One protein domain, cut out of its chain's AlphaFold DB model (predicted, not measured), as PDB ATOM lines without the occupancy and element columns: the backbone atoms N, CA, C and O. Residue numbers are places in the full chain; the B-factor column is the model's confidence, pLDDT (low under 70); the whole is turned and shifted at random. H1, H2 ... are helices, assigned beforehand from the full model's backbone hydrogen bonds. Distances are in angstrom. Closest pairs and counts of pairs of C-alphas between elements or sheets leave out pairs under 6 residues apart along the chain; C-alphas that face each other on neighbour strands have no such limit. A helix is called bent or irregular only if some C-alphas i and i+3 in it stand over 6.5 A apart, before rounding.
ATOM      1  N   ALA A  89     112.716 188.273 145.415       96.12
ATOM      2  CA  ALA A  89     112.731 186.815 145.366       96.12
ATOM      3  C   ALA A  89     111.313 186.231 145.310       96.12
ATOM      4  O   ALA A  89     111.052 185.352 144.491       96.12
ATOM      5  N   LYS A  90     110.373 186.766 146.104       96.00
ATOM      6  CA  LYS A  90     108.954 186.381 146.038       96.00
ATOM      7  C   LYS A  90     108.368 186.628 144.650       96.00
ATOM      8  O   LYS A  90     107.797 185.718 144.056       96.00
ATOM      9  N   ARG A  91     108.572 187.823 144.089       94.69
ATOM     10  CA  ARG A  91     108.065 188.175 142.748       94.69
ATOM     11  C   ARG A  91     108.645 187.290 141.650       94.69
ATOM     12  O   ARG A  91     107.929 186.938 140.713       94.69
ATOM     13  N   VAL A  92     109.932 186.959 141.748       95.62
ATOM     14  CA  VAL A  92     110.593 186.038 140.821       95.62
ATOM     15  C   VAL A  92     109.962 184.657 140.945       95.62
ATOM     16  O   VAL A  92     109.477 184.156 139.939       95.62
ATOM     17  N   ALA A  93     109.872 184.093 142.152       95.88
ATOM     18  CA  ALA A  93     109.279 182.776 142.379       95.88
ATOM     19  C   ALA A  93     107.842 182.682 141.837       95.88
ATOM     20  O   ALA A  93     107.508 181.746 141.116       95.88
ATOM     21  N   GLU A  94     107.011 183.696 142.086       95.62
ATOM     22  CA  GLU A  94     105.661 183.769 141.520       95.62
ATOM     23  C   GLU A  94     105.665 183.815 139.984       95.62
ATOM     24  O   GLU A  94     104.825 183.192 139.333       95.62
ATOM     25  N   ALA A  95     106.588 184.567 139.377       95.00
ATOM     26  CA  ALA A  95     106.719 184.627 137.925       95.00
ATOM     27  C   ALA A  95     107.202 183.297 137.333       95.00
ATOM     28  O   ALA A  95     106.753 182.919 136.250       95.00
ATOM     29  N   GLU A  96     108.083 182.580 138.028       95.25
ATOM     30  CA  GLU A  96     108.541 181.258 137.614       95.25
ATOM     31  C   GLU A  96     107.429 180.219 137.684       95.25
ATOM     32  O   GLU A  96     107.270 179.457 136.733       95.25
ATOM     33  N   GLU A  97     106.623 180.220 138.747       94.25
ATOM     34  CA  GLU A  97     105.468 179.325 138.849       94.25
ATOM     35  C   GLU A  97     104.439 179.608 137.751       94.25
ATOM     36  O   GLU A  97     104.016 178.682 137.057       94.25
ATOM     37  N   ARG A  98     104.129 180.885 137.479       94.00
ATOM     38  CA  ARG A  98     103.273 181.254 136.336       94.00
ATOM     39  C   ARG A  98     103.854 180.781 135.005       94.00
ATOM     40  O   ARG A  98     103.130 180.262 134.163       94.00
ATOM     41  N   ARG A  99     105.165 180.939 134.807       93.25
ATOM     42  CA  ARG A  99     105.853 180.500 133.587       93.25
ATOM     43  C   ARG A  99     105.763 178.981 133.418       93.25
ATOM     44  O   ARG A  99     105.439 178.525 132.325       93.25
ATOM     45  N   LYS A 100     106.017 178.204 134.477       92.19
ATOM     46  CA  LYS A 100     105.874 176.739 134.461       92.19
ATOM     47  C   LYS A 100     104.444 176.337 134.103       92.19
ATOM     48  O   LYS A 100     104.264 175.524 133.206       92.19
ATOM     49  N   ASP A 101     103.443 176.941 134.739       93.38
ATOM     50  CA  ASP A 101     102.028 176.648 134.479       93.38
ATOM     51  C   ASP A 101     101.613 176.922 133.022       93.38
ATOM     52  O   ASP A 101     100.989 176.083 132.366       93.38
ATOM     53  N   MET A 102     102.060 178.052 132.463       93.31
ATOM     54  CA  MET A 102     101.855 178.368 131.048       93.31
ATOM     55  C   MET A 102     102.472 177.309 130.126       93.31
ATOM     56  O   MET A 102     101.821 176.873 129.176       93.31
ATOM     57  N   TYR A 103     103.704 176.866 130.402       89.00
ATOM     58  CA  TYR A 103     104.357 175.828 129.602       89.00
ATOM     59  C   TYR A 103     103.682 174.461 129.740       89.00
ATOM     60  O   TYR A 103     103.536 173.771 128.733       89.00
ATOM     61  N   ARG A 104     103.210 174.086 130.937       92.69
ATOM     62  CA  ARG A 104     102.423 172.857 131.137       92.69
ATOM     63  C   ARG A 104     101.145 172.887 130.310       92.69
ATOM     64  O   ARG A 104     100.826 171.920 129.624       92.69
ATOM     65  N   THR A 105     100.433 174.011 130.343       93.50
ATOM     66  CA  THR A 105      99.190 174.191 129.586       93.50
ATOM     67  C   THR A 105      99.450 174.128 128.084       93.50
ATOM     68  O   THR A 105      98.732 173.430 127.368       93.50
ATOM     69  N   LEU A 106     100.500 174.800 127.604       94.00
ATOM     70  CA  LEU A 106     100.887 174.756 126.197       94.00
ATOM     71  C   LEU A 106     101.271 173.336 125.761       94.00
ATOM     72  O   LEU A 106     100.800 172.892 124.721       94.00
ATOM     73  N   GLY A 107     102.066 172.617 126.559       92.31
ATOM     74  CA  GLY A 107     102.452 171.233 126.278       92.31
ATOM     75  C   GLY A 107     101.246 170.301 126.176       92.31
ATOM     76  O   GLY A 107     101.116 169.570 125.196       92.31
ATOM     77  N   ARG A 108     100.299 170.399 127.117       92.69
ATOM     78  CA  ARG A 108      99.049 169.622 127.066       92.69
ATOM     79  C   ARG A 108      98.217 169.955 125.826       92.69
ATOM     80  O   ARG A 108      97.683 169.053 125.189       92.69
ATOM     81  N   ALA A 109      98.133 171.234 125.455       92.62
ATOM     82  CA  ALA A 109      97.385 171.675 124.278       92.62
ATOM     83  C   ALA A 109      98.014 171.219 122.948       92.62
ATOM     84  O   ALA A 109      97.290 171.002 121.978       92.62
ATOM     85  N   THR A 110      99.339 171.057 122.887       91.62
ATOM     86  CA  THR A 110     100.064 170.601 121.687       91.62
ATOM     87  C   THR A 110     100.277 169.085 121.635       91.62
ATOM     88  O   THR A 110     100.916 168.596 120.703       91.62
ATOM     89  N   GLY A 111      99.715 168.333 122.590       87.12
ATOM     90  CA  GLY A 111      99.770 166.868 122.627       87.12
ATOM     91  C   GLY A 111     101.047 166.285 123.240       87.12
ATOM     92  O   GLY A 111     101.340 165.112 123.025       87.12
ATOM     93  N   VAL A 112     101.815 167.082 123.988       89.75
ATOM     94  CA  VAL A 112     102.968 166.619 124.773       89.75
ATOM     95  C   VAL A 112     102.484 166.045 126.109       89.75
ATOM     96  O   VAL A 112     101.719 166.695 126.824       89.75
ATOM     97  N   ASP A 113     102.962 164.852 126.473       87.44
ATOM     98  CA  ASP A 113     102.738 164.252 127.795       87.44
ATOM     99  C   ASP A 113     103.673 164.895 128.832       87.44
ATOM    100  O   ASP A 113     104.831 164.508 129.013       87.44
ATOM    101  N   VAL A 114     103.174 165.963 129.450       88.19
ATOM    102  CA  VAL A 114     103.912 166.769 130.428       88.19
ATOM    103  C   VAL A 114     104.148 166.000 131.730       88.19
ATOM    104  O   VAL A 114     105.198 166.163 132.345       88.19
ATOM    105  N   ASP A 115     103.210 165.142 132.132       89.75
ATOM    106  CA  ASP A 115     103.262 164.460 133.426       89.75
ATOM    107  C   ASP A 115     104.341 163.355 133.398       89.75
ATOM    108  O   ASP A 115     105.178 163.275 134.301       89.75
ATOM    109  N   ALA A 116     104.428 162.586 132.303       89.31
ATOM    110  CA  ALA A 116     105.509 161.616 132.099       89.31
ATOM    111  C   ALA A 116     106.899 162.282 132.028       89.31
ATOM    112  O   ALA A 116     107.889 161.737 132.523       89.31
ATOM    113  N   MET A 117     106.977 163.479 131.437       87.88
ATOM    114  CA  MET A 117     108.214 164.257 131.350       87.88
ATOM    115  C   MET A 117     108.676 164.755 132.727       87.88
ATOM    116  O   MET A 117     109.860 164.651 133.044       87.88
ATOM    117  N   GLU A 118     107.764 165.262 133.562       88.56
ATOM    118  CA  GLU A 118     108.090 165.699 134.927       88.56
ATOM    119  C   GLU A 118     108.581 164.538 135.803       88.56
ATOM    120  O   GLU A 118     109.548 164.699 136.552       88.56
ATOM    121  N   GLU A 119     107.982 163.350 135.672       90.81
ATOM    122  CA  GLU A 119     108.465 162.148 136.356       90.81
ATOM    123  C   GLU A 119     109.878 161.754 135.923       90.81
ATOM    124  O   GLU A 119     110.703 161.396 136.767       90.81
ATOM    125  N   GLN A 120     110.171 161.812 134.622       88.31
ATOM    126  CA  GLN A 120     111.503 161.510 134.107       88.31
ATOM    127  C   GLN A 120     112.537 162.510 134.640       88.31
ATOM    128  O   GLN A 120     113.556 162.092 135.182       88.31
ATOM    129  N   ILE A 121     112.228 163.811 134.603       88.25
ATOM    130  CA  ILE A 121     113.085 164.869 135.162       88.25
ATOM    131  C   ILE A 121     113.351 164.628 136.653       88.25
ATOM    132  O   ILE A 121     114.482 164.783 137.112       88.25
ATOM    133  N   ALA A 122     112.336 164.234 137.427       88.94
ATOM    134  CA  ALA A 122     112.496 163.949 138.851       88.94
ATOM    135  C   ALA A 122     113.395 162.726 139.112       88.94
ATOM    136  O   ALA A 122     114.194 162.745 140.052       88.94
ATOM    137  N   ARG A 123     113.288 161.678 138.283       89.75
ATOM    138  CA  ARG A 123     114.154 160.488 138.356       89.75
ATOM    139  C   ARG A 123     115.600 160.833 138.005       89.75
ATOM    140  O   ARG A 123     116.500 160.455 138.754       89.75
ATOM    141  N   ASP A 124     115.808 161.603 136.944       86.56
ATOM    142  CA  ASP A 124     117.136 162.029 136.497       86.56
ATOM    143  C   ASP A 124     117.790 162.953 137.539       86.56
ATOM    144  O   ASP A 124     118.915 162.709 137.968       86.56
ATOM    145  N   ALA A 125     117.051 163.923 138.089       86.19
ATOM    146  CA  ALA A 125     117.538 164.803 139.155       86.19
ATOM    147  C   ALA A 125     117.836 164.070 140.478       86.19
ATOM    148  O   ALA A 125     118.631 164.552 141.288       86.19
ATOM    149  N   ALA A 126     117.189 162.931 140.746       84.12
ATOM    150  CA  ALA A 126     117.505 162.080 141.891       84.12
ATOM    151  C   ALA A 126     118.770 161.237 141.650       84.12
ATOM    152  O   ALA A 126     119.542 161.028 142.587       84.12
ATOM    153  N   ALA A 127     119.000 160.796 140.410       81.94
ATOM    154  CA  ALA A 127     120.203 160.072 140.003       81.94
ATOM    155  C   ALA A 127     121.440 160.987 139.911       81.94
ATOM    156  O   ALA A 127     122.548 160.569 140.241       81.94
ATOM    157  N   GLU A 128     121.248 162.250 139.526       74.50
ATOM    158  CA  GLU A 128     122.290 163.270 139.370       74.50
ATOM    159  C   GLU A 128     122.617 164.049 140.654       74.50
ATOM    160  O   GLU A 128     123.240 165.102 140.576       74.50
ATOM    161  N   ARG A 129     122.244 163.584 141.856       62.12
ATOM    162  CA  ARG A 129     122.805 164.150 143.100       62.12
ATOM    163  C   ARG A 129     124.128 163.449 143.431       62.12
ATOM    164  O   ARG A 129     124.099 162.463 144.172       62.12
TER     165      ARG A 129
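What this domain is: This is residues 89 to 129 of the 139 residues of an uncharacterized protein of Altererythrobacter xixiisoli (UniProt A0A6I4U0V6). Two helices make an open, flat V: the longer arm H1 comes in to the corner, the chain turns there through residues 110 to 113, and the shorter arm H2 goes out again. The space between the arms is empty, and residues 89 to 102 of H1 and residues 119 to 129, of which 119 to 127 belong to H2, stand free. The printed part has 41 residues with two named helices, H1 then H2, and no named strand; its class is all helix. It is loose, with a radius of gyration of the C-alphas of 12.5 A, and its C-alphas span 31 by 30 by 8 A.

How they stand to each other: H1, residues 89 to 109, and H2, residues 114 to 127, only just touch, with 3 pairs of C-alphas within 8 A, and they touch only at the corner by their link. The closest C-alphas of the two are those of Gly 107 and Val 114, 6.3 A apart. H1 touches H2 with residues 104 to 108 alone, and H2 touches H1 with residue 114 alone. Their lines stand at a steep tilt of 54 degrees, and they run opposite ways. Their centres are 17.4 A apart. In H1 and H2 every O i to N i+4 pair is within hydrogen-bond range.

Where its parts are: H1 begins at C-alpha 89, at (112.731, 186.815, 145.366), and ends at C-alpha 109, at (97.385, 171.675, 124.278), 30.2 A from first to last C-alpha. H2 begins at C-alpha 114, at (103.912, 166.769, 130.428), and ends at C-alpha 127, at (120.203, 160.072, 140.003), a length of 20.0 A. Neither helix is bent.

The domain as a whole: The two C-alphas farthest apart are those of Ala 89 and Gly 111, at 32.9 A. The C-alphas of Ala 89 and Arg 129, the first and last printed residues, are 24.9 A apart. The printed part has no cut, and the link from H1 to H2 is tight, with 4 residues. The mean pLDDT of the printed part is 90.1, and residue 129 is under 70.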